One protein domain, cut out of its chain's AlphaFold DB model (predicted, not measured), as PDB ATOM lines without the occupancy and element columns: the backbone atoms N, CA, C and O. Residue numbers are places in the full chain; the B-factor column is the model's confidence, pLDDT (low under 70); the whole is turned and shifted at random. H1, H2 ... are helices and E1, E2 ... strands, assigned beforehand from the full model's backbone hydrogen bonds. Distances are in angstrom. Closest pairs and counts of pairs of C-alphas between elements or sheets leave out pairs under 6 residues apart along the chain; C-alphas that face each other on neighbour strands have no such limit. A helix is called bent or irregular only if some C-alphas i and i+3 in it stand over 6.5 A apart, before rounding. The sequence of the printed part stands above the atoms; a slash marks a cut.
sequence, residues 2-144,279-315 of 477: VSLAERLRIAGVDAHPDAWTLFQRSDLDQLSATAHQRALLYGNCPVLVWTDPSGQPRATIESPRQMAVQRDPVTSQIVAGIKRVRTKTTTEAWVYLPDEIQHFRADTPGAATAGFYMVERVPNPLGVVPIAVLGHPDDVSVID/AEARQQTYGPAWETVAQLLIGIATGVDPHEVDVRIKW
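This is residues 2 to 144 and 279 to 315 of the 477 residues of an uncharacterized protein of Mycolicibacterium elephantis (UniProt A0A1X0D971). A twisted five-stranded sheet, E4 to E8, meets a small three-stranded sheet, E3 E2 E9, partly face to face with strands crossed, and H3 and H4 pack on the small sheet's other face. Beyond these helices lie H1 and the short pair E1 E10. The printed part has 180 residues, in the order H1 E1 H2 H3 E2 E3 E4 E5 E6 E7 E8 E9 H4 E10; the sheets run E4 E5 E6 E7 E8, E3 E2 E9 and E1 E10, each antiparallel. The class is mixed, helices and strands; the whole is compact, with a radius of gyration of the C-alphas of 16.6 A and spans of 47 by 42 by 34 A.

Find C-alpha 67 at (12.189, -8.426, -32.488), where E4, residues 67 to 71, begins; then come E5, 78 to 86, 23.9 A long, E6, 91 to 96, E7, 100 to 106, 20.2 A, and E8, 117 to 123. The small sheet has E2, 45 to 51, 19.9 A, E3, 57 to 61, and E9, 131 to 134. H4, 279 to 302, runs 33.4 A to C-alpha 302 at (14.680, -34.767, -28.286); it is irregular, with C-alphas 285 and 288 7.1 A apart, and has a kink of 40 degrees near residue 286. H3, 28 to 42, 19.3 A, is only just irregular, with C-alphas 30 and 33 6.54 A apart. H1 is 2 to 5, E1 10 to 13, H2 19 to 25 and E10 313 to 315.

E4 to E8 form a meander, each strand the antiparallel neighbour of the one before; look for N 68 and O 82 at 2.9 A, N 83 and O 94 at 2.9 A, N 93 and O 104 at 2.9 A, and N 103 and O 120 at 2.9 A. With E3 E2 E9 it makes a sandwich, two sheets face to face, strands at 74 degrees; the closest C-alphas of E5 and E9, Gly 81 and Ile 131, are 7.2 A apart. In the small sheet N 50 and O 58 are 3.0 A apart, N 47 and O 132 2.8 A. H3 and H4 are on the same face of it, two layers, at heights of 7.2 A and 9.1 A, along the strands. H2 only grazes this sheet with residues 22 to 25, and touches residues 294 to 298 of H4, Ala 19 to Ala 294, C-alphas 6.3 A apart, about perpendicular at 86 degrees. H1 touches residues 33 to 37 of H3, with C-alphas 5 and 37 at 6.1 A. E1 pairs with E10, N 11 and O 314 at 2.8 A. In H2 every O i to N i+4 pair is within hydrogen-bond range; in H3 9 of 11 are, in H4 18 of 20, and H1 is too short for one.

The C-alphas farthest apart, Pro 17 and Thr 113, are 50.6 A apart. Residues 145 to 278 are not printed, and C-alphas 144 and 279 are 17.6 A apart across this cut. Of the links that are printed whole, none is long. Mean pLDDT of the printed part is 89.8; look for low confidence, under 70, at residues 109 to 114.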
ATOM      1  N   VAL A   2      -9.261  -9.430 -40.584       82.19
ATOM      2  CA  VAL A   2      -9.925 -10.466 -39.750       82.19
ATOM      3  C   VAL A   2     -10.489 -11.613 -40.601       82.19
ATOM      4  O   VAL A   2     -10.118 -12.761 -40.385       82.19
ATOM      5  N   SER A   3     -11.231 -11.277 -41.661       84.25
ATOM      6  CA  SER A   3     -11.792 -12.221 -42.644       84.25
ATOM      7  C   SER A   3     -10.771 -13.081 -43.405       84.25
ATOM      8  O   SER A   3     -11.125 -14.096 -44.002       84.25
ATOM      9  N   LEU A   4      -9.494 -12.698 -43.397       87.50
ATOM     10  CA  LEU A   4      -8.411 -13.515 -43.941       87.50
ATOM     11  C   LEU A   4      -7.823 -14.412 -42.842       87.50
ATOM     12  O   LEU A   4      -7.649 -15.604 -43.057       87.50
ATOM     13  N   ALA A   5      -7.588 -13.861 -41.647       87.06
ATOM     14  CA  ALA A   5      -7.041 -14.593 -40.505       87.06
ATOM     15  C   ALA A   5      -7.951 -15.742 -40.020       87.06
ATOM     16  O   ALA A   5      -7.443 -16.799 -39.667       87.06
ATOM     17  N   GLU A   6      -9.279 -15.592 -40.067       86.50
ATOM     18  CA  GLU A   6     -10.229 -16.663 -39.697       86.50
ATOM     19  C   GLU A   6     -10.162 -17.904 -40.616       86.50
ATOM     20  O   GLU A   6     -10.559 -18.999 -40.216       86.50
ATOM     21  N   ARG A   7      -9.599 -17.751 -41.827       89.62
ATOM     22  CA  ARG A   7      -9.349 -18.829 -42.805       89.62
ATOM     23  C   ARG A   7      -7.933 -19.422 -42.705       89.62
ATOM     24  O   ARG A   7      -7.644 -20.437 -43.336       89.62
ATOM     25  N   LEU A   8      -7.050 -18.848 -41.884       91.56
ATOM     26  CA  LEU A   8      -5.678 -19.326 -41.655       91.56
ATOM     27  C   LEU A   8      -5.601 -20.235 -40.417       91.56
ATOM     28  O   LEU A   8      -4.799 -20.023 -39.516       91.56
ATOM     29  N   ARG A   9      -6.448 -21.267 -40.348       90.88
ATOM     30  CA  ARG A   9      -6.458 -22.202 -39.210       90.88
ATOM     31  C   ARG A   9      -5.517 -23.377 -39.467       90.88
ATOM     32  O   ARG A   9      -5.637 -24.049 -40.490       90.88
ATOM     33  N   ILE A  10      -4.613 -23.641 -38.529       91.62
ATOM     34  CA  ILE A  10      -3.786 -24.855 -38.518       91.62
ATOM     35  C   ILE A  10      -4.635 -25.987 -37.926       91.62
ATOM     36  O   ILE A  10      -5.290 -25.803 -36.903       91.62
ATOM     37  N   ALA A  11      -4.662 -27.132 -38.605       88.69
ATOM     38  CA  ALA A  11      -5.448 -28.312 -38.245       88.69
ATOM     39  C   ALA A  11      -4.597 -29.449 -37.651       88.69
ATOM     40  O   ALA A  11      -5.152 -30.371 -37.060       88.69
ATOM     41  N   GLY A  12      -3.273 -29.404 -37.818       88.88
ATOM     42  CA  GLY A  12      -2.355 -30.385 -37.249       88.88
ATOM     43  C   GLY A  12      -0.904 -30.173 -37.682       88.88
ATOM     44  O   GLY A  12      -0.606 -29.330 -38.534       88.88
ATOM     45  N   VAL A  13      -0.016 -30.984 -37.116       89.12
ATOM     46  CA  VAL A  13       1.396 -31.106 -37.497       89.12
ATOM     47  C   VAL A  13       1.657 -32.589 -37.778       89.12
ATOM     48  O   VAL A  13       1.314 -33.427 -36.948       89.12
ATOM     49  N   ASP A  14       2.205 -32.903 -38.950       82.50
ATOM     50  CA  ASP A  14       2.435 -34.267 -39.443       82.50
ATOM     51  C   ASP A  14       3.895 -34.732 -39.282       82.50
ATOM     52  O   ASP A  14       4.773 -33.969 -38.881       82.50
ATOM     53  N   ALA A  15       4.130 -35.999 -39.643       72.88
ATOM     54  CA  ALA A  15       5.404 -36.728 -39.685       72.88
ATOM     55  C   ALA A  15       6.068 -37.069 -38.333       72.88
ATOM     56  O   ALA A  15       6.732 -38.100 -38.257       72.88
ATOM     57  N   HIS A  16       5.811 -36.327 -37.249       75.75
ATOM     58  CA  HIS A  16       6.312 -36.665 -35.906       75.75
ATOM     59  C   HIS A  16       5.183 -36.691 -34.850       75.75
ATOM     60  O   HIS A  16       4.472 -35.693 -34.709       75.75
ATOM     61  N   PRO A  17       5.008 -37.780 -34.067       77.31
ATOM     62  CA  PRO A  17       3.821 -37.988 -33.225       77.31
ATOM     63  C   PRO A  17       3.638 -36.916 -32.142       77.31
ATOM     64  O   PRO A  17       2.543 -36.378 -31.982       77.31
ATOM     65  N   ASP A  18       4.707 -36.535 -31.441       83.81
ATOM     66  CA  ASP A  18       4.623 -35.531 -30.371       83.81
ATOM     67  C   ASP A  18       4.514 -34.086 -30.876       83.81
ATOM     68  O   ASP A  18       4.275 -33.176 -30.082       83.81
ATOM     69  N   ALA A  19       4.681 -33.837 -32.180       87.25
ATOM     70  CA  ALA A  19       4.827 -32.483 -32.714       87.25
ATOM     71  C   ALA A  19       3.594 -31.612 -32.443       87.25
ATOM     72  O   ALA A  19       3.720 -30.454 -32.043       87.25
ATOM     73  N   TRP A  20       2.397 -32.188 -32.589       91.00
ATOM     74  CA  TRP A  20       1.147 -31.503 -32.267       91.00
ATOM     75  C   TRP A  20       1.000 -31.242 -30.761       91.00
ATOM     76  O   TRP A  20       0.611 -30.146 -30.362       91.00
ATOM     77  N   THR A  21       1.415 -32.187 -29.914       91.38
ATOM     78  CA  THR A  21       1.432 -32.022 -28.452       91.38
ATOM     79  C   THR A  21       2.368 -30.887 -28.022       91.38
ATOM     80  O   THR A  21       2.003 -30.079 -27.169       91.38
ATOM     81  N   LEU A  22       3.557 -30.770 -28.625       91.75
ATOM     82  CA  LEU A  22       4.501 -29.670 -28.369       91.75
ATOM     83  C   LEU A  22       3.962 -28.314 -28.864       91.75
ATOM     84  O   LEU A  22       4.127 -27.291 -28.192       91.75
ATOM     85  N   PHE A  23       3.269 -28.314 -30.006       92.06
ATOM     86  CA  PHE A  23       2.593 -27.142 -30.568       92.06
ATOM     87  C   PHE A  23       1.481 -26.631 -29.631       92.06
ATOM     88  O   PHE A  23       1.441 -25.444 -29.301       92.06
ATOM     89  N   GLN A  24       0.637 -27.536 -29.121       92.62
ATOM     90  CA  GLN A  24      -0.426 -27.230 -28.155       92.62
ATOM     91  C   GLN A  24       0.117 -26.809 -26.777       92.62
ATOM     92  O   GLN A  24      -0.399 -25.863 -26.191       92.62
ATOM     93  N   ARG A  25       1.202 -27.422 -26.274       92.25
ATOM     94  CA  ARG A  25       1.896 -26.978 -25.039       92.25
ATOM     95  C   ARG A  25       2.460 -25.553 -25.128       92.25
ATOM     96  O   ARG A  25       2.695 -24.919 -24.103       92.25
ATOM     97  N   SER A  26       2.681 -25.056 -26.343       92.56
ATOM     98  CA  SER A  26       3.102 -23.678 -26.614       92.56
ATOM     99  C   SER A  26       1.925 -22.718 -26.866       92.56
ATOM    100  O   SER A  26       2.139 -21.602 -27.340       92.56
ATOM    101  N   ASP A  27       0.687 -23.150 -26.591       93.56
ATOM    102  CA  ASP A  27      -0.570 -22.424 -26.839       93.56
ATOM    103  C   ASP A  27      -0.765 -22.003 -28.319       93.56
ATOM    104  O   ASP A  27      -1.537 -21.090 -28.629       93.56
ATOM    105  N   LEU A  28      -0.036 -22.614 -29.266       93.06
ATOM    106  CA  LEU A  28       0.027 -22.138 -30.655       93.06
ATOM    107  C   LEU A  28      -1.244 -22.435 -31.458       93.06
ATOM    108  O   LEU A  28      -1.517 -21.736 -32.433       93.06
ATOM    109  N   ASP A  29      -2.053 -23.408 -31.050       89.19
ATOM    110  CA  ASP A  29      -3.385 -23.644 -31.612       89.19
ATOM    111  C   ASP A  29      -4.269 -22.388 -31.485       89.19
ATOM    112  O   ASP A  29      -4.897 -21.966 -32.457       89.19
ATOM    113  N   GLN A  30      -4.224 -21.720 -30.330       89.19
ATOM    114  CA  GLN A  30      -4.947 -20.476 -30.053       89.19
ATOM    115  C   GLN A  30      -4.177 -19.235 -30.526       89.19
ATOM    116  O   GLN A  30      -4.748 -18.309 -31.112       89.19
ATOM    117  N   LEU A  31      -2.865 -19.189 -30.277       93.12
ATOM    118  CA  LEU A  31      -2.044 -18.006 -30.538       93.12
ATOM    119  C   LEU A  31      -1.671 -17.839 -32.022       93.12
ATOM    120  O   LEU A  31      -1.407 -16.708 -32.441       93.12
ATOM    121  N   SER A  32      -1.702 -18.897 -32.842       93.56
ATOM    122  CA  SER A  32      -1.387 -18.829 -34.283       93.56
ATOM    123  C   SER A  32      -2.209 -17.772 -35.025       93.56
ATOM    124  O   SER A  32      -1.635 -16.970 -35.760       93.56
ATOM    125  N   ALA A  33      -3.511 -17.658 -34.740       91.75
ATOM    126  CA  ALA A  33      -4.374 -16.622 -35.310       91.75
ATOM    127  C   ALA A  33      -3.891 -15.190 -34.983       91.75
ATOM    128  O   ALA A  33      -3.978 -14.288 -35.820       91.75
ATOM    129  N   THR A  34      -3.319 -14.974 -33.792       92.38
ATOM    130  CA  THR A  34      -2.684 -13.696 -33.416       92.38
ATOM    131  C   THR A  34      -1.371 -13.481 -34.176       92.38
ATOM    132  O   THR A  34      -1.075 -12.355 -34.581       92.38
ATOM    133  N   ALA A  35      -0.603 -14.543 -34.425       94.38
ATOM    134  CA  ALA A  35       0.583 -14.513 -35.283       94.38
ATOM    135  C   ALA A  35       0.238 -14.076 -36.714       94.38
ATOM    136  O   ALA A  35       0.861 -13.158 -37.248       94.38
ATOM    137  N   HIS A  36      -0.785 -14.688 -37.323       94.62
ATOM    138  CA  HIS A  36      -1.200 -14.355 -38.686       94.62
ATOM    139  C   HIS A  36      -1.734 -12.925 -38.763       94.62
ATOM    140  O   HIS A  36      -1.359 -12.195 -39.673       94.62
ATOM    141  N   GLN A  37      -2.529 -12.465 -37.787       92.88
ATOM    142  CA  GLN A  37      -2.964 -11.061 -37.725       92.88
ATOM    143  C   GLN A  37      -1.780 -10.083 -37.640       92.88
ATOM    144  O   GLN A  37      -1.788  -9.060 -38.323       92.88
ATOM    145  N   ARG A  38      -0.738 -10.394 -36.852       93.00
ATOM    146  CA  ARG A  38       0.490  -9.579 -36.791       93.00
ATOM    147  C   ARG A  38       1.252  -9.599 -38.116       93.00
ATOM    148  O   ARG A  38       1.649  -8.530 -38.570       93.00
ATOM    149  N   ALA A  39       1.407 -10.760 -38.750       93.88
ATOM    150  CA  ALA A  39       2.077 -10.880 -40.045       93.88
ATOM    151  C   ALA A  39       1.336 -10.092 -41.140       93.88
ATOM    152  O   ALA A  39       1.946  -9.296 -41.845       93.88
ATOM    153  N   LEU A  40       0.007 -10.204 -41.205       93.19
ATOM    154  CA  LEU A  40      -0.834  -9.438 -42.131       93.19
ATOM    155  C   LEU A  40      -0.802  -7.917 -41.867       93.19
ATOM    156  O   LEU A  40      -1.051  -7.142 -42.789       93.19
ATOM    157  N   LEU A  41      -0.510  -7.476 -40.636       92.69
ATOM    158  CA  LEU A  41      -0.405  -6.057 -40.265       92.69
ATOM    159  C   LEU A  41       0.998  -5.463 -40.483       92.69
ATOM    160  O   LEU A  41       1.101  -4.291 -40.840       92.69
ATOM    161  N   TYR A  42       2.068  -6.228 -40.259       91.38
ATOM    162  CA  TYR A  42       3.454  -5.728 -40.254       91.38
ATOM    163  C   TYR A  42       4.340  -6.289 -41.380       91.38
ATOM    164  O   TYR A  42       5.548  -6.035 -41.378       91.38
ATOM    165  N   GLY A  43       3.766  -7.079 -42.292       91.62
ATOM    166  CA  GLY A  43       4.478  -7.874 -43.297       91.62
ATOM    167  C   GLY A  43       5.001  -9.201 -42.740       91.62
ATOM    168  O   GLY A  43       4.912 -10.239 -43.389       91.62
ATOM    169  N   ASN A  44       5.482  -9.193 -41.492       93.06
ATOM    170  CA  ASN A  44       6.026 -10.372 -40.829       93.06
ATOM    171  C   ASN A  44       5.625 -10.509 -39.352       93.06
ATOM    172  O   ASN A  44       5.156  -9.561 -38.721       93.06
ATOM    173  N   CYS A  45       5.811 -11.711 -38.801       95.19
ATOM    174  CA  CYS A  45       5.706 -11.988 -37.369       95.19
ATOM    175  C   CYS A  45       6.762 -13.022 -36.934       95.19
ATOM    176  O   CYS A  45       6.641 -14.193 -37.300       95.19
ATOM    177  N   PRO A  46       7.783 -12.623 -36.153       95.75
ATOM    178  CA  PRO A  46       8.721 -13.563 -35.546       95.75
ATOM    179  C   PRO A  46       8.070 -14.464 -34.488       95.75
ATOM    180  O   PRO A  46       7.202 -14.026 -33.724       95.75
ATOM    181  N   VAL A  47       8.540 -15.706 -34.420       96.88
ATOM    182  CA  VAL A  47       8.246 -16.680 -33.365       96.88
ATOM    183  C   VAL A  47       9.584 -17.170 -32.815       96.88
ATOM    184  O   VAL A  47      10.390 -17.742 -33.547       96.88
ATOM    185  N   LEU A  48       9.830 -16.898 -31.536       96.31
ATOM    186  CA  LEU A  48      10.988 -17.390 -30.789       96.31
ATOM    187  C   LEU A  48      10.649 -18.782 -30.242       96.31
ATOM    188  O   LEU A  48       9.529 -18.984 -29.779       96.31
ATOM    189  N   VAL A  49      11.587 -19.728 -30.267       95.50
ATOM    190  CA  VAL A  49      11.387 -21.082 -29.726       95.50
ATOM    191  C   VAL A  49      12.534 -21.413 -28.779       95.50
ATOM    192  O   VAL A  49      13.680 -21.481 -29.201       95.50
ATOM    193  N   TRP A  50      12.248 -21.570 -27.487       93.50
ATOM    194  CA  TRP A  50      13.281 -21.754 -26.464       93.50
ATOM    195  C   TRP A  50      12.801 -22.665 -25.329       93.50
ATOM    196  O   TRP A  50      11.658 -23.117 -25.334       93.50
ATOM    197  N   THR A  51      13.658 -22.949 -24.352       92.38
ATOM    198  CA  THR A  51      13.241 -23.605 -23.110       92.38
ATOM    199  C   THR A  51      12.503 -22.636 -22.184       92.38
ATOM    200  O   THR A  51      12.838 -21.454 -22.071       92.38
ATOM    201  N   ASP A  52      11.479 -23.140 -21.500       90.06
ATOM    202  CA  ASP A  52      10.840 -22.456 -20.381       90.06
ATOM    203  C   ASP A  52      11.645 -22.649 -19.068       90.06
ATOM    204  O   ASP A  52      12.629 -23.396 -19.046       90.06
ATOM    205  N   PRO A  53      11.262 -22.007 -17.945       87.19
ATOM    206  CA  PRO A  53      11.970 -22.154 -16.667       87.19
ATOM    207  C   PRO A  53      11.965 -23.568 -16.056       87.19
ATOM    208  O   PRO A  53      12.646 -23.786 -15.057       87.19
ATOM    209  N   SER A  54      11.205 -24.516 -16.617       88.06
ATOM    210  CA  SER A  54      11.216 -25.941 -16.254       88.06
ATOM    211  C   SER A  54      12.036 -26.807 -17.223       88.06
ATOM    212  O   SER A  54      12.087 -28.027 -17.075       88.06
ATOM    213  N   GLY A  55      12.687 -26.185 -18.213       86.44
ATOM    214  CA  GLY A  55      13.457 -26.854 -19.259       86.44
ATOM    215  C   GLY A  55      12.607 -27.425 -20.397       86.44
ATOM    216  O   GLY A  55      13.147 -28.120 -21.252       86.44
ATOM    217  N   GLN A  56      11.296 -27.161 -20.433       89.75
ATOM    218  CA  GLN A  56      10.413 -27.679 -21.479       89.75
ATOM    219  C   GLN A  56      10.456 -26.794 -22.741       89.75
ATOM    220  O   GLN A  56      10.563 -25.572 -22.620       89.75
ATOM    221  N   PRO A  57      10.343 -27.370 -23.951       93.00
ATOM    222  CA  PRO A  57      10.265 -26.613 -25.203       93.00
ATOM    223  C   PRO A  57       9.012 -25.730 -25.249       93.00
ATOM    224  O   PRO A  57       7.892 -26.220 -25.081       93.00
ATOM    225  N   ARG A  58       9.184 -24.431 -25.524       94.94
ATOM    226  CA  ARG A  58       8.079 -23.480 -25.666       94.94
ATOM    227  C   ARG A  58       8.338 -22.420 -26.735       94.94
ATOM    228  O   ARG A  58       9.362 -21.739 -26.741       94.94
ATOM    229  N   ALA A  59       7.359 -22.233 -27.614       96.06
ATOM    230  CA  ALA A  59       7.348 -21.143 -28.582       96.06
ATOM    231  C   ALA A  59       6.646 -19.891 -28.021       96.06
ATOM    232  O   ALA A  59       5.631 -19.990 -27.330       96.06
ATOM    233  N   THR A  60       7.146 -18.698 -28.352       95.31
ATOM    234  CA  THR A  60       6.509 -17.412 -28.036       95.31
ATOM    235  C   THR A  60       6.377 -16.534 -29.276       95.31
ATOM    236  O   THR A  60       7.309 -16.353 -30.060       95.31
ATOM    237  N   ILE A  61       5.185 -15.961 -29.460       95.44
ATOM    238  CA  ILE A  61       4.877 -15.105 -30.611       95.44
ATOM    239  C   ILE A  61       5.251 -13.667 -30.276       95.44
ATOM    240  O   ILE A  61       4.583 -12.994 -29.480       95.44
ATOM    241  N   GLU A  62       6.313 -13.184 -30.905       94.62
ATOM    242  CA  GLU A  62       6.938 -11.910 -30.577       94.62
ATOM    243  C   GLU A  62       6.306 -10.739 -31.347       94.62
ATOM    244  O   GLU A  62       5.428 -10.897 -32.202       94.62
ATOM    245  N   SER A  63       6.702  -9.517 -30.994       92.00
ATOM    246  CA  SER A  63       6.260  -8.304 -31.685       92.00
ATOM    247  C   SER A  63       7.293  -7.872 -32.733       92.00
ATOM    248  O   SER A  63       8.443  -7.634 -32.358       92.00
ATOM    249  N   PRO A  64       6.903  -7.623 -34.001       91.06
ATOM    250  CA  PRO A  64       7.778  -7.049 -35.039       91.06
ATOM    251  C   PRO A  64       8.385  -5.665 -34.721       91.06
ATOM    252  O   PRO A  64       9.184  -5.147 -35.498       91.06
ATOM    253  N   ARG A  65       7.990  -5.033 -33.603       90.50
ATOM    254  CA  ARG A  65       8.575  -3.777 -33.080       90.50
ATOM    255  C   ARG A  65       9.636  -3.996 -31.988       90.50
ATOM    256  O   ARG A  65      10.373  -3.073 -31.623       90.50
ATOM    257  N   GLN A  66       9.676  -5.205 -31.431       91.31
ATOM    258  CA  GLN A  66      10.598  -5.632 -30.375       91.31
ATOM    259  C   GLN A  66      11.643  -6.612 -30.909       91.31
ATOM    260  O   GLN A  66      12.763  -6.608 -30.410       91.31
ATOM    261  N   MET A  67      11.311  -7.405 -31.930       94.00
ATOM    262  CA  MET A  67      12.189  -8.426 -32.488       94.00
ATOM    263  C   MET A  67      12.474  -8.194 -33.976       94.00
ATOM    264  O   MET A  67      11.579  -7.815 -34.732       94.00
ATOM    265  N   ALA A  68      13.714  -8.449 -34.389       92.44
ATOM    266  CA  ALA A  68      14.164  -8.426 -35.778       92.44
ATOM    267  C   ALA A  68      15.094  -9.616 -36.064       92.44
ATOM    268  O   ALA A  68      15.689 -10.177 -35.144       92.44
ATOM    269  N   VAL A  69      15.241  -9.980 -37.340       94.19
ATOM    270  CA  VAL A  69      16.198 -10.997 -37.803       94.19
ATOM    271  C   VAL A  69      17.103 -10.437 -38.892       94.19
ATOM    272  O   VAL A  69      16.689  -9.580 -39.675       94.19
ATOM    273  N   GLN A  70      18.325 -10.952 -38.959       93.94
ATOM    274  CA  GLN A  70      19.223 -10.805 -40.093       93.94
ATOM    275  C   GLN A  70      19.183 -12.100 -40.907       93.94
ATOM    276  O   GLN A  70      19.338 -13.192 -40.358       93.94
ATOM    277  N   ARG A  71      18.986 -11.973 -42.221       92.00
ATOM    278  CA  ARG A  71      19.096 -13.083 -43.172       92.00
ATOM    279  C   ARG A  71      20.384 -12.970 -43.982       92.00
ATOM    280  O   ARG A  71      20.887 -11.865 -44.195       92.00
ATOM    281  N   ASP A  72      20.899 -14.108 -44.422       91.88
ATOM    282  CA  ASP A  72      21.948 -14.185 -45.436       91.88
ATOM    283  C   ASP A  72      21.401 -13.670 -46.789       91.88
ATOM    284  O   ASP A  72      20.309 -14.083 -47.188       91.88
ATOM    285  N   PRO A  73      22.099 -12.769 -47.509       88.75
ATOM    286  CA  PRO A  73      21.610 -12.215 -48.776       88.75
ATOM    287  C   PRO A  73      21.675 -13.196 -49.963       88.75
ATOM    288  O   PRO A  73      21.126 -12.890 -51.018       88.75
ATOM    289  N   VAL A  74      22.351 -14.339 -49.817       91.62
ATOM    290  CA  VAL A  74      22.482 -15.401 -50.826       91.62
ATOM    291  C   VAL A  74      21.560 -16.575 -50.499       91.62
ATOM    292  O   VAL A  74      20.801 -17.004 -51.365       91.62
ATOM    293  N   THR A  75      21.584 -17.093 -49.264       89.62
ATOM    294  CA  THR A  75      20.780 -18.276 -48.886       89.62
ATOM    295  C   THR A  75      19.390 -17.935 -48.345       89.62
ATOM    296  O   THR A  75      18.549 -18.822 -48.222       89.62
ATOM    297  N   SER A  76      19.125 -16.667 -48.000       86.44
ATOM    298  CA  SER A  76      17.915 -16.208 -47.292       86.44
ATOM    299  C   SER A  76      17.646 -16.867 -45.926       86.44
ATOM    300  O   SER A  76      16.617 -16.582 -45.305       86.44
ATOM    301  N   GLN A  77      18.561 -17.699 -45.416       89.75
ATOM    302  CA  GLN A  77      18.476 -18.299 -44.082       89.75
ATOM    303  C   GLN A  77      18.691 -17.241 -42.994       89.75
ATOM    304  O   GLN A  77      19.354 -16.227 -43.217       89.75
ATOM    305  N   ILE A  78      18.130 -17.461 -41.803       93.19
ATOM    306  CA  ILE A  78      18.296 -16.559 -40.655       93.19
ATOM    307  C   ILE A  78      19.651 -16.846 -39.994       93.19
ATOM    308  O   ILE A  78      19.857 -17.926 -39.453       93.19
ATOM    309  N   VAL A  79      20.560 -15.868 -40.031       94.50
ATOM    310  CA  VAL A  79      21.932 -15.988 -39.488       94.50
ATOM    311  C   VAL A  79      22.083 -15.378 -38.097       94.50
ATOM    312  O   VAL A  79      23.002 -15.724 -37.364       94.50
ATOM    313  N   ALA A  80      21.185 -14.463 -37.728       95.62
ATOM    314  CA  ALA A  80      21.103 -13.883 -36.394       95.62
ATOM    315  C   ALA A  80      19.693 -13.336 -36.142       95.62
ATOM    316  O   ALA A  80      18.989 -12.944 -37.078       95.62
ATOM    317  N   GLY A  81      19.302 -13.208 -34.878       95.75
ATOM    318  CA  GLY A  81      18.139 -12.411 -34.492       95.75
ATOM    319  C   GLY A  81      18.374 -11.611 -33.224       95.75
ATOM    320  O   GLY A  81      19.265 -11.918 -32.442       95.75
ATOM    321  N   ILE A  82      17.578 -10.564 -33.022       95.50
ATOM    322  CA  ILE A  82      17.672  -9.673 -31.865       95.50
ATOM    323  C   ILE A  82      16.283  -9.391 -31.294       95.50
ATOM    324  O   ILE A  82      15.382  -8.961 -32.016       95.50
ATOM    325  N   LYS A  83      16.111  -9.607 -29.986       95.06
ATOM    326  CA  LYS A  83      14.899  -9.283 -29.221       95.06
ATOM    327  C   LYS A  83      15.221  -8.190 -28.207       95.06
ATOM    328  O   LYS A  83      15.959  -8.421 -27.256       95.06
ATOM    329  N   ARG A  84      14.654  -7.000 -28.409       92.25
ATOM    330  CA  ARG A  84      14.812  -5.812 -27.561       92.25
ATOM    331  C   ARG A  84      13.608  -5.643 -26.635       92.25
ATOM    332  O   ARG A  84      12.494  -5.381 -27.095       92.25
ATOM    333  N   VAL A  85      13.852  -5.690 -25.330       91.00
ATOM    334  CA  VAL A  85      12.879  -5.380 -24.275       91.00
ATOM    335  C   VAL A  85      13.220  -4.012 -23.675       91.00
ATOM    336  O   VAL A  85      14.380  -3.678 -23.459       91.00
ATOM    337  N   ARG A  86      12.202  -3.185 -23.429       87.62
ATOM    338  CA  ARG A  86      12.346  -1.846 -22.840       87.62
ATOM    339  C   ARG A  86      11.541  -1.802 -21.550       87.62
ATOM    340  O   ARG A  86      10.325  -1.992 -21.594       87.62
ATOM    341  N   THR A  87      12.204  -1.563 -20.426       85.44
ATOM    342  CA  THR A  87      11.546  -1.368 -19.129       85.44
ATOM    343  C   THR A  87      11.345   0.134 -18.871       85.44
ATOM    344  O   THR A  87      11.449   0.954 -19.785       85.44
ATOM    345  N   LYS A  88      11.021   0.529 -17.632       85.00
ATOM    346  CA  LYS A  88      10.951   1.953 -17.252       85.00
ATOM    347  C   LYS A  88      12.334   2.608 -17.133       85.00
ATOM    348  O   LYS A  88      12.412   3.831 -17.184       85.00
ATOM    349  N   THR A  89      13.389   1.817 -16.943       84.06
ATOM    350  CA  THR A  89      14.736   2.284 -16.562       84.06
ATOM    351  C   THR A  89      15.848   1.657 -17.401       84.06
ATOM    352  O   THR A  89      16.818   2.339 -17.705       84.06
ATOM    353  N   THR A  90      15.696   0.401 -17.821       85.94
ATOM    354  CA  THR A  90      16.651  -0.338 -18.661       85.94
ATOM    355  C   THR A  90      16.141  -0.512 -20.091       85.94
ATOM    356  O   THR A  90      14.933  -0.571 -20.355       85.94
ATOM    357  N   THR A  91      17.080  -0.652 -21.021       89.44
ATOM    358  CA  THR A  91      16.851  -1.289 -22.320       89.44
ATOM    359  C   THR A  91      17.736  -2.525 -22.386       89.44
ATOM    360  O   THR A  91      18.933  -2.445 -22.124       89.44
ATOM    361  N   GLU A  92      17.155  -3.665 -22.733       91.62
ATOM    362  CA  GLU A  92      17.839  -4.956 -22.785       91.62
ATOM    363  C   GLU A  92      17.649  -5.584 -24.164       91.62
ATOM    364  O   GLU A  92      16.614  -5.394 -24.811       91.62
ATOM    365  N   ALA A  93      18.662  -6.300 -24.638       92.88
ATOM    366  CA  ALA A  93      18.654  -6.950 -25.937       92.88
ATOM    367  C   ALA A  93      19.293  -8.336 -25.846       92.88
ATOM    368  O   ALA A  93      20.434  -8.470 -25.415       92.88
ATOM    369  N   TRP A  94      18.567  -9.356 -26.295       95.00
ATOM    370  CA  TRP A  94      19.109 -10.692 -26.522       95.00
ATOM    371  C   TRP A  94      19.426 -10.830 -28.003       95.00
ATOM    372  O   TRP A  94      18.530 -10.645 -28.832       95.00
ATOM    373  N   VAL A  95      20.682 -11.127 -28.331       95.81
ATOM    374  CA  VAL A  95      21.104 -11.520 -29.679       95.81
ATOM    375  C   VAL A  95      21.230 -13.036 -29.704       95.81
ATOM    376  O   VAL A  95      21.926 -13.612 -28.874       95.81
ATOM    377  N   TYR A  96      20.549 -13.664 -30.653       96.31
ATOM    378  CA  TYR A  96      20.531 -15.103 -30.872       96.31
ATOM    379  C   TYR A  96      21.356 -15.416 -32.123       96.31
ATOM    380  O   TYR A  96      21.027 -14.932 -33.212       96.31
ATOM    381  N   LEU A  97      22.414 -16.204 -31.956       96.12
ATOM    382  CA  LEU A  97      23.292 -16.721 -33.005       96.12
ATOM    383  C   LEU A  97      23.174 -18.263 -33.056       96.12
ATOM    384  O   LEU A  97      22.574 -18.857 -32.154       96.12
ATOM    385  N   PRO A  98      23.696 -18.937 -34.096       94.19
ATOM    386  CA  PRO A  98      23.659 -20.399 -34.182       94.19
ATOM    387  C   PRO A  98      24.459 -21.081 -33.059       94.19
ATOM    388  O   PRO A  98      24.050 -22.114 -32.541       94.19
ATOM    389  N   ASP A  99      25.571 -20.468 -32.653       94.44
ATOM    390  CA  ASP A  99      26.547 -20.956 -31.675       94.44
ATOM    391  C   ASP A  99      26.291 -20.473 -30.236       94.44
ATOM    392  O   ASP A  99      26.641 -21.159 -29.274       94.44
ATOM    393  N   GLU A 100      25.660 -19.309 -30.059       95.19
ATOM    394  CA  GLU A 100      25.496 -18.676 -28.746       95.19
ATOM    395  C   GLU A 100      24.333 -17.672 -28.662       95.19
ATOM    396  O   GLU A 100      23.785 -17.201 -29.659       95.19
ATOM    397  N   ILE A 101      23.982 -17.297 -27.434       95.25
ATOM    398  CA  ILE A 101      23.058 -16.213 -27.105       95.25
ATOM    399  C   ILE A 101      23.799 -15.186 -26.249       95.25
ATOM    400  O   ILE A 101      24.405 -15.524 -25.232       95.25
ATOM    401  N   GLN A 102      23.732 -13.919 -26.651       95.56
ATOM    402  CA  GLN A 102      24.355 -12.787 -25.962       95.56
ATOM    403  C   GLN A 102      23.266 -11.916 -25.318       95.56
ATOM    404  O   GLN A 102      22.378 -11.426 -26.023       95.56
ATOM    405  N   HIS A 103      23.334 -11.679 -24.005       94.19
ATOM    406  CA  HIS A 103      22.483 -10.698 -23.316       94.19
ATOM    407  C   HIS A 103      23.226  -9.373 -23.168       94.19
ATOM    408  O   HIS A 103      24.328  -9.314 -22.621       94.19
ATOM    409  N   PHE A 104      22.601  -8.300 -23.638       92.06
ATOM    410  CA  PHE A 104      23.091  -6.933 -23.538       92.06
ATOM    411  C   PHE A 104      22.134  -6.063 -22.731       92.06
ATOM    412  O   PHE A 104      20.912  -6.161 -22.868       92.06
ATOM    413  N   ARG A 105      22.695  -5.124 -21.968       90.50
ATOM    414  CA  ARG A 105      21.954  -4.149 -21.168       90.50
ATOM    415  C   ARG A 105      22.485  -2.737 -21.385       90.50
ATOM    416  O   ARG A 105      23.676  -2.524 -21.593       90.50
ATOM    417  N   ALA A 106      21.576  -1.776 -21.315       88.50
ATOM    418  CA  ALA A 106      21.865  -0.362 -21.154       88.50
ATOM    419  C   ALA A 106      20.969   0.190 -20.036       88.50
ATOM    420  O   ALA A 106      19.744   0.046 -20.084       88.50
ATOM    421  N   ASP A 107      21.555   0.857 -19.042       84.44
ATOM    422  CA  ASP A 107      20.842   1.428 -17.883       84.44
ATOM    423  C   ASP A 107      20.148   2.764 -18.190       84.44
ATOM    424  O   ASP A 107      20.087   3.677 -17.368       84.44
ATOM    425  N   THR A 108      19.612   2.881 -19.406       79.06
ATOM    426  CA  THR A 108      18.698   3.956 -19.784       79.06
ATOM    427  C   THR A 108      17.532   3.392 -20.598       79.06
ATOM    428  O   THR A 108      17.708   2.462 -21.395       79.06
ATOM    429  N   PRO A 109      16.326   3.973 -20.489       66.50
ATOM    430  CA  PRO A 109      15.179   3.575 -21.294       66.50
ATOM    431  C   PRO A 109      15.189   4.251 -22.681       66.50
ATOM    432  O   PRO A 109      14.120   4.424 -23.268       66.50
ATOM    433  N   GLY A 110      16.338   4.708 -23.199       61.91
ATOM    434  CA  GLY A 110      16.434   5.530 -24.413       61.91
ATOM    435  C   GLY A 110      17.636   5.174 -25.290       61.91
ATOM    436  O   GLY A 110      18.774   5.181 -24.838       61.91
ATOM    437  N   ALA A 111      17.389   4.897 -26.571       54.00
ATOM    438  CA  ALA A 111      18.434   4.536 -27.529       54.00
ATOM    439  C   ALA A 111      19.158   5.782 -28.078       54.00
ATOM    440  O   ALA A 111      18.773   6.293 -29.128       54.00
ATOM    441  N   ALA A 112      20.186   6.263 -27.367       52.94
ATOM    442  CA  ALA A 112      21.139   7.257 -27.891       52.94
ATOM    443  C   ALA A 112      22.477   7.330 -27.126       52.94
ATOM    444  O   ALA A 112      23.522   7.426 -27.759       52.94
ATOM    445  N   THR A 113      22.453   7.345 -25.787       52.50
ATOM    446  CA  THR A 113      23.577   7.872 -24.977       52.50
ATOM    447  C   THR A 113      24.291   6.872 -24.072       52.50
ATOM    448  O   THR A 113      25.455   7.096 -23.753       52.50
ATOM    449  N   ALA A 114      23.648   5.773 -23.670       55.56
ATOM    450  CA  ALA A 114      24.328   4.668 -22.994       55.56
ATOM    451  C   ALA A 114      24.648   3.569 -24.013       55.56
ATOM    452  O   ALA A 114      23.746   3.076 -24.693       55.56
ATOM    453  N   GLY A 115      25.921   3.183 -24.118       72.56
ATOM    454  CA  GLY A 115      26.311   2.007 -24.889       72.56
ATOM    455  C   GLY A 115      25.772   0.730 -24.243       72.56
ATOM    456  O   GLY A 115      25.741   0.619 -23.017       72.56
ATOM    457  N   PHE A 116      25.360  -0.236 -25.063       83.31
ATOM    458  CA  PHE A 116      25.056  -1.580 -24.579       83.31
ATOM    459  C   PHE A 116      26.342  -2.259 -24.098       83.31
ATOM    460  O   PHE A 116      27.303  -2.369 -24.860       83.31
ATOM    461  N   TYR A 117      26.342  -2.757 -22.863       88.00
ATOM    462  CA  TYR A 117      27.362  -3.680 -22.368       88.00
ATOM    463  C   TYR A 117      26.804  -5.106 -22.334       88.00
ATOM    464  O   TYR A 117      25.601  -5.311 -22.156       88.00
ATOM    465  N   MET A 118      27.675  -6.091 -22.552       92.50
ATOM    466  CA  MET A 118      27.317  -7.505 -22.448       92.50
ATOM    467  C   MET A 118      27.217  -7.884 -20.966       92.50
ATOM    468  O   MET A 118      28.113  -7.565 -20.186       92.50
ATOM    469  N   VAL A 119      26.117  -8.530 -20.592       93.06
ATOM    470  CA  VAL A 119      25.847  -9.036 -19.238       93.06
ATOM    471  C   VAL A 119      26.200 -10.517 -19.156       93.06
ATOM    472  O   VAL A 119      26.850 -10.947 -18.208       93.06
ATOM    473  N   GLU A 120      25.786 -11.285 -20.163       93.44
ATOM    474  CA  GLU A 120      25.887 -12.742 -20.184       93.44
ATOM    475  C   GLU A 120      26.092 -13.250 -21.618       93.44
ATOM    476  O   GLU A 120      25.674 -12.614 -22.592       93.44
ATOM    477  N   ARG A 121      26.729 -14.417 -21.736       95.44
ATOM    478  CA  ARG A 121      26.931 -15.159 -22.981       95.44
ATOM    479  C   ARG A 121      26.716 -16.643 -22.695       95.44
ATOM    480  O   ARG A 121      27.450 -17.218 -21.896       95.44
ATOM    481  N   VAL A 122      25.720 -17.244 -23.337       94.00
ATOM    482  CA  VAL A 122      25.294 -18.635 -23.116       94.00
ATOM    483  C   VAL A 122      25.484 -19.425 -24.415       94.00
ATOM    484  O   VAL A 122      25.039 -18.944 -25.457       94.00
ATOM    485  N   PRO A 123      26.114 -20.615 -24.412       93.88
ATOM    486  CA  PRO A 123      26.174 -21.472 -25.599       93.88
ATOM    487  C   PRO A 123      24.771 -21.860 -26.086       93.88
ATOM    488  O   PRO A 123      23.899 -22.168 -25.275       93.88
ATOM    489  N   ASN A 124      24.548 -21.874 -27.400       91.44
ATOM    490  CA  ASN A 124      23.287 -22.323 -27.985       91.44
ATOM    491  C   ASN A 124      23.369 -23.841 -28.255       91.44
ATOM    492  O   ASN A 124      24.131 -24.254 -29.129       91.44
ATOM    493  N   PRO A 125      22.605 -24.693 -27.540       86.25
ATOM    494  CA  PRO A 125      22.685 -26.143 -27.703       86.25
ATOM    495  C   PRO A 125      22.056 -26.644 -29.011       86.25
ATOM    496  O   PRO A 125      22.226 -27.812 -29.338       86.25
ATOM    497  N   LEU A 126      21.329 -25.795 -29.749       86.06
ATOM    498  CA  LEU A 126      20.624 -26.182 -30.975       86.06
ATOM    499  C   LEU A 126      21.479 -26.079 -32.243       86.06
ATOM    500  O   LEU A 126      21.044 -26.550 -33.286       86.06
ATOM    501  N   GLY A 127      22.632 -25.400 -32.204       88.69
ATOM    502  CA  GLY A 127      23.469 -25.153 -33.389       88.69
ATOM    503  C   GLY A 127      22.841 -24.251 -34.469       88.69
ATOM    504  O   GLY A 127      23.503 -23.921 -35.451       88.69
ATOM    505  N   VAL A 128      21.583 -23.829 -34.291       92.62
ATOM    506  CA  VAL A 128      20.779 -23.038 -35.232       92.62
ATOM    507  C   VAL A 128      20.113 -21.863 -34.519       92.62
ATOM    508  O   VAL A 128      19.891 -21.897 -33.307       92.62
ATOM    509  N   VAL A 129      19.760 -20.803 -35.255       95.38
ATOM    510  CA  VAL A 129      19.072 -19.648 -34.658       95.38
ATOM    511  C   VAL A 129      17.648 -20.056 -34.224       95.38
ATOM    512  O   VAL A 129      16.863 -20.468 -35.079       95.38
ATOM    513  N   PRO A 130      17.260 -19.896 -32.940       95.38
ATOM    514  CA  PRO A 130      15.980 -20.355 -32.373       95.38
ATOM    515  C   PRO A 130      14.747 -19.515 -32.788       95.38
ATOM    516  O   PRO A 130      13.879 -19.202 -31.971       95.38
ATOM    517  N   ILE A 131      14.684 -19.056 -34.042       95.94
ATOM    518  CA  ILE A 131      13.721 -18.043 -34.497       95.94
ATOM    519  C   ILE A 131      13.171 -18.397 -35.879       95.94
ATOM    520  O   ILE A 131      13.883 -18.332 -36.880       95.94
ATOM    521  N   ALA A 132      11.864 -18.642 -35.947       95.50
ATOM    522  CA  ALA A 132      11.114 -18.652 -37.197       95.50
ATOM    523  C   ALA A 132      10.492 -17.271 -37.467       95.50
ATOM    524  O   ALA A 132      10.259 -16.480 -36.549       95.50
ATOM    525  N   VAL A 133      10.179 -16.963 -38.728       95.38
ATOM    526  CA  VAL A 133       9.481 -15.719 -39.098       95.38
ATOM    527  C   VAL A 133       8.391 -16.012 -40.116       95.38
ATOM    528  O   VAL A 133       8.680 -16.411 -41.241       95.38
ATOM    529  N   LEU A 134       7.141 -15.764 -39.727       94.81
ATOM    530  CA  LEU A 134       5.992 -15.791 -40.629       94.81
ATOM    531  C   LEU A 134       6.079 -14.589 -41.578       94.81
ATOM    532  O   LEU A 134       6.214 -13.463 -41.097       94.81
ATOM    533  N   GLY A 135       5.956 -14.817 -42.887       89.50
ATOM    534  CA  GLY A 135       6.031 -13.774 -43.922       89.50
ATOM    535  C   GLY A 135       7.440 -13.530 -44.482       89.50
ATOM    536  O   GLY A 135       8.455 -13.948 -43.914       89.50
ATOM    537  N   HIS A 136       7.499 -12.869 -45.637       82.06
ATOM    538  CA  HIS A 136       8.743 -12.520 -46.328       82.06
ATOM    539  C   HIS A 136       9.310 -11.170 -45.825       82.06
ATOM    540  O   HIS A 136       8.547 -10.335 -45.339       82.06
ATOM    541  N   PRO A 137      10.628 -10.890 -45.920       74.69
ATOM    542  CA  PRO A 137      11.163  -9.542 -45.682       74.69
ATOM    543  C   PRO A 137      10.510  -8.452 -46.549       74.69
ATOM    544  O   PRO A 137      10.330  -7.338 -46.058       74.69
ATOM    545  N   ASP A 138      10.118  -8.792 -47.781       82.62
ATOM    546  CA  ASP A 138       9.479  -7.881 -48.742       82.62
ATOM    547  C   ASP A 138       7.936  -7.900 -48.689       82.62
ATOM    548  O   ASP A 138       7.282  -7.218 -49.479       82.62
ATOM    549  N   ASP A 139       7.326  -8.655 -47.762       85.50
ATOM    550  CA  ASP A 139       5.881  -8.570 -47.530       85.50
ATOM    551  C   ASP A 139       5.516  -7.192 -46.954       85.50
ATOM    552  O   ASP A 139       6.007  -6.778 -45.899       85.50
ATOM    553  N   VAL A 140       4.603  -6.494 -47.628       87.69
ATOM    554  CA  VAL A 140       3.996  -5.245 -47.147       87.69
ATOM    555  C   VAL A 140       2.769  -5.518 -46.270       87.69
ATOM    556  O   VAL A 140       2.273  -6.643 -46.171       87.69
ATOM    557  N   SER A 141       2.262  -4.480 -45.602       90.81
ATOM    558  CA  SER A 141       1.035  -4.591 -44.812       90.81
ATOM    559  C   SER A 141      -0.177  -4.830 -45.713       90.81
ATOM    560  O   SER A 141      -0.383  -4.108 -46.684       90.81
ATOM    561  N   VAL A 142      -1.055  -5.768 -45.354       89.00
ATOM    562  CA  VAL A 142      -2.286  -6.075 -46.117       89.00
ATOM    563  C   VAL A 142      -3.361  -4.977 -45.966       89.00
ATOM    564  O   VAL A 142      -4.464  -5.092 -46.498       89.00
ATOM    565  N   ILE A 143      -3.053  -3.892 -45.247       90.44
ATOM    566  CA  ILE A 143      -3.852  -2.660 -45.226       90.44
ATOM    567  C   ILE A 143      -3.199  -1.478 -45.956       90.44
ATOM    568  O   ILE A 143      -3.871  -0.462 -46.074       90.44
ATOM    569  N   ASP A 144      -1.956  -1.575 -46.448       91.69
ATOM    570  CA  ASP A 144      -1.219  -0.415 -46.995       91.69
ATOM    571  C   ASP A 144      -1.960   0.201 -48.200       91.69
ATOM    572  O   ASP A 144      -2.305   1.384 -48.182       91.69
ATOM    573  N   ALA A 279      -6.327 -16.581 -49.084       92.44
ATOM    574  CA  ALA A 279      -6.049 -17.324 -47.857       92.44
ATOM    575  C   ALA A 279      -5.102 -18.503 -48.122       92.44
ATOM    576  O   ALA A 279      -4.071 -18.596 -47.464       92.44
ATOM    577  N   GLU A 280      -5.385 -19.345 -49.119       93.25
ATOM    578  CA  GLU A 280      -4.554 -20.504 -49.481       93.25
ATOM    579  C   GLU A 280      -3.130 -20.091 -49.896       93.25
ATOM    580  O   GLU A 280      -2.155 -20.696 -49.450       93.25
ATOM    581  N   ALA A 281      -2.972 -18.987 -50.636       92.19
ATOM    582  CA  ALA A 281      -1.656 -18.413 -50.932       92.19
ATOM    583  C   ALA A 281      -0.880 -18.019 -49.653       92.19
ATOM    584  O   ALA A 281       0.328 -18.252 -49.545       92.19
ATOM    585  N   ARG A 282      -1.565 -17.468 -48.640       92.19
ATOM    586  CA  ARG A 282      -0.958 -17.139 -47.338       92.19
ATOM    587  C   ARG A 282      -0.706 -18.369 -46.461       92.19
ATOM    588  O   ARG A 282       0.309 -18.381 -45.771       92.19
ATOM    589  N   GLN A 283      -1.522 -19.422 -46.549       94.00
ATOM    590  CA  GLN A 283      -1.215 -20.730 -45.947       94.00
ATOM    591  C   GLN A 283       0.104 -21.288 -46.513       94.00
ATOM    592  O   GLN A 283       0.973 -21.706 -45.750       94.00
ATOM    593  N   GLN A 284       0.314 -21.199 -47.834       92.38
ATOM    594  CA  GLN A 284       1.576 -21.591 -48.476       92.38
ATOM    595  C   GLN A 284       2.760 -20.708 -48.041       92.38
ATOM    596  O   GLN A 284       3.834 -21.235 -47.763       92.38
ATOM    597  N   THR A 285       2.575 -19.386 -47.909       92.31
ATOM    598  CA  THR A 285       3.645 -18.474 -47.438       92.31
ATOM    599  C   THR A 285       4.036 -18.736 -45.978       92.31
ATOM    600  O   THR A 285       5.203 -18.610 -45.614       92.31
ATOM    601  N   TYR A 286       3.067 -19.055 -45.113       94.69
ATOM    602  CA  TYR A 286       3.297 -19.219 -43.674       94.69
ATOM    603  C   TYR A 286       3.650 -20.658 -43.271       94.69
ATOM    604  O   TYR A 286       4.251 -20.838 -42.215       94.69
ATOM    605  N   GLY A 287       3.319 -21.662 -44.092       93.81
ATOM    606  CA  GLY A 287       3.581 -23.085 -43.832       93.81
ATOM    607  C   GLY A 287       5.032 -23.384 -43.441       93.81
ATOM    608  O   GLY A 287       5.239 -23.811 -42.307       93.81
ATOM    609  N   PRO A 288       6.035 -23.068 -44.287       93.12
ATOM    610  CA  PRO A 288       7.443 -23.361 -44.002       93.12
ATOM    611  C   PRO A 288       7.952 -22.768 -42.685       93.12
ATOM    612  O   PRO A 288       8.742 -23.387 -41.984       93.12
ATOM    613  N   ALA A 289       7.464 -21.585 -42.302       94.56
ATOM    614  CA  ALA A 289       7.858 -20.955 -41.048       94.56
ATOM    615  C   ALA A 289       7.212 -21.622 -39.818       94.56
ATOM    616  O   ALA A 289       7.842 -21.679 -38.766       94.56
ATOM    617  N   TRP A 290       5.995 -22.165 -39.933       95.88
ATOM    618  CA  TRP A 290       5.408 -23.014 -38.887       95.88
ATOM    619  C   TRP A 290       6.054 -24.406 -38.828       95.88
ATOM    620  O   TRP A 290       6.187 -24.961 -37.739       95.88
ATOM    621  N   GLU A 291       6.514 -24.932 -39.964       95.00
ATOM    622  CA  GLU A 291       7.314 -26.163 -40.044       95.00
ATOM    623  C   GLU A 291       8.648 -25.966 -39.296       95.00
ATOM    624  O   GLU A 291       8.965 -26.759 -38.412       95.00
ATOM    625  N   THR A 292       9.334 -24.826 -39.483       94.56
ATOM    626  CA  THR A 292      10.511 -24.443 -38.675       94.56
ATOM    627  C   THR A 292      10.207 -24.311 -37.174       94.56
ATOM    628  O   THR A 292      11.030 -24.713 -36.354       94.56
ATOM    629  N   VAL A 293       9.040 -23.783 -36.770       95.75
ATOM    630  CA  VAL A 293       8.659 -23.737 -35.339       95.75
ATOM    631  C   VAL A 293       8.547 -25.147 -34.755       95.75
ATOM    632  O   VAL A 293       9.047 -25.392 -33.659       95.75
ATOM    633  N   ALA A 294       7.917 -26.076 -35.475       94.75
ATOM    634  CA  ALA A 294       7.773 -27.457 -35.026       94.75
ATOM    635  C   ALA A 294       9.121 -28.200 -34.982       94.75
ATOM    636  O   ALA A 294       9.402 -28.872 -33.993       94.75
ATOM    637  N   GLN A 295       9.983 -28.008 -35.986       94.06
ATOM    638  CA  GLN A 295      11.363 -28.514 -36.005       94.06
ATOM    639  C   GLN A 295      12.163 -28.057 -34.776       94.06
ATOM    640  O   GLN A 295      12.750 -28.882 -34.080       94.06
ATOM    641  N   LEU A 296      12.130 -26.757 -34.454       94.50
ATOM    642  CA  LEU A 296      12.802 -26.204 -33.273       94.50
ATOM    643  C   LEU A 296      12.224 -26.756 -31.957       94.50
ATOM    644  O   LEU A 296      12.982 -27.059 -31.037       94.50
ATOM    645  N   LEU A 297      10.897 -26.923 -31.857       94.75
ATOM    646  CA  LEU A 297      10.255 -27.524 -30.679       94.75
ATOM    647  C   LEU A 297      10.686 -28.985 -30.476       94.75
ATOM    648  O   LEU A 297      10.971 -29.375 -29.345       94.75
ATOM    649  N   ILE A 298      10.751 -29.776 -31.552       92.88
ATOM    650  CA  ILE A 298      11.172 -31.184 -31.508       92.88
ATOM    651  C   ILE A 298      12.662 -31.286 -31.172       92.88
ATOM    652  O   ILE A 298      13.005 -32.060 -30.287       92.88
ATOM    653  N   GLY A 299      13.530 -30.477 -31.788       91.25
ATOM    654  CA  GLY A 299      14.968 -30.491 -31.496       91.25
ATOM    655  C   GLY A 299      15.292 -30.165 -30.033       91.25
ATOM    656  O   GLY A 299      16.091 -30.861 -29.412       91.25
ATOM    657  N   ILE A 300      14.592 -29.196 -29.423       91.69
ATOM    658  CA  ILE A 300      14.687 -28.947 -27.970       91.69
ATOM    659  C   ILE A 300      14.156 -30.146 -27.158       91.69
ATOM    660  O   ILE A 300      14.714 -30.467 -26.111       91.69
ATOM    661  N   ALA A 301      13.081 -30.803 -27.607       90.50
ATOM    662  CA  ALA A 301      12.460 -31.921 -26.891       90.50
ATOM    663  C   ALA A 301      13.283 -33.223 -26.922       90.50
ATOM    664  O   ALA A 301      13.212 -34.004 -25.973       90.50
ATOM    665  N   THR A 302      14.015 -33.479 -28.010       89.19
ATOM    666  CA  THR A 302      14.680 -34.767 -28.286       89.19
ATOM    667  C   THR A 302      16.208 -34.692 -28.315       89.19
ATOM    668  O   THR A 302      16.857 -35.728 -28.185       89.19
ATOM    669  N   GLY A 303      16.791 -33.500 -28.479       86.56
ATOM    670  CA  GLY A 303      18.231 -33.310 -28.682       86.56
ATOM    671  C   GLY A 303      18.724 -33.607 -30.107       86.56
ATOM    672  O   GLY A 303      19.932 -33.695 -30.313       86.56
ATOM    673  N   VAL A 304      17.816 -33.783 -31.072       88.94
ATOM    674  CA  VAL A 304      18.127 -33.969 -32.505       88.94
ATOM    675  C   VAL A 304      18.301 -32.606 -33.193       88.94
ATOM    676  O   VAL A 304      17.673 -31.627 -32.787       88.94
ATOM    677  N   ASP A 305      19.127 -32.532 -34.243       88.25
ATOM    678  CA  ASP A 305      19.258 -31.328 -35.075       88.25
ATOM    679  C   ASP A 305      17.893 -30.965 -35.707       88.25
ATOM    680  O   ASP A 305      17.313 -31.791 -36.423       88.25
ATOM    681  N   PRO A 306      17.357 -29.744 -35.493       88.19
ATOM    682  CA  PRO A 306      16.115 -29.287 -36.120       88.19
ATOM    683  C   PRO A 306      16.070 -29.429 -37.653       88.19
ATOM    684  O   PRO A 306      14.979 -29.506 -38.217       88.19
ATOM    685  N   HIS A 307      17.215 -29.470 -38.342       86.19
ATOM    686  CA  HIS A 307      17.290 -29.669 -39.791       86.19
ATOM    687  C   HIS A 307      17.123 -31.128 -40.249       86.19
ATOM    688  O   HIS A 307      16.774 -31.341 -41.410       86.19
ATOM    689  N   GLU A 308      17.316 -32.119 -39.375       87.50
ATOM    690  CA  GLU A 308      17.077 -33.542 -39.685       87.50
ATOM    691  C   GLU A 308      15.608 -33.959 -39.470       87.50
ATOM    692  O   GLU A 308      15.187 -35.042 -39.877       87.50
ATOM    693  N   VAL A 309      14.808 -33.091 -38.844       87.81
ATOM    694  CA  VAL A 309      13.413 -33.349 -38.476       87.81
ATOM    695  C   VAL A 309      12.470 -33.005 -39.639       87.81
ATOM    696  O   VAL A 309      12.195 -31.833 -39.902       87.81
ATOM    697  N   ASP A 310      11.931 -34.015 -40.327       88.69
ATOM    698  CA  ASP A 310      10.854 -33.818 -41.313       88.69
ATOM    699  C   ASP A 310       9.507 -33.575 -40.613       88.69
ATOM    700  O   ASP A 310       9.080 -34.360 -39.764       88.69
ATOM    701  N   VAL A 311       8.843 -32.473 -40.968       90.50
ATOM    702  CA  VAL A 311       7.541 -32.043 -40.444       90.50
ATOM    703  C   VAL A 311       6.763 -31.308 -41.533       90.50
ATOM    704  O   VAL A 311       7.288 -30.419 -42.206       90.50
ATOM    705  N   ARG A 312       5.460 -31.595 -41.628       91.75
ATOM    706  CA  ARG A 312       4.522 -30.872 -42.501       91.75
ATOM    707  C   ARG A 312       3.384 -30.234 -41.706       91.75
ATOM    708  O   ARG A 312       2.805 -30.868 -40.828       91.75
ATOM    709  N   ILE A 313       3.008 -28.999 -42.036       92.94
ATOM    710  CA  ILE A 313       1.850 -28.328 -41.423       92.94
ATOM    711  C   ILE A 313       0.566 -28.667 -42.187       92.94
ATOM    712  O   ILE A 313       0.425 -28.365 -43.375       92.94
ATOM    713  N   LYS A 314      -0.412 -29.243 -41.477       91.25
ATOM    714  CA  LYS A 314      -1.784 -29.409 -41.966       91.25
ATOM    715  C   LYS A 314      -2.562 -28.121 -41.740       91.25
ATOM    716  O   LYS A 314      -2.813 -27.726 -40.602       91.25
ATOM    717  N   TRP A 315      -3.011 -27.497 -42.822       91.75
ATOM    718  CA  TRP A 315      -3.968 -26.395 -42.775       91.75
ATOM    719  C   TRP A 315      -5.407 -26.911 -42.859       91.75
ATOM    720  O   TRP A 315      -5.687 -27.900 -43.538       91.75
TER     721      TRP A 315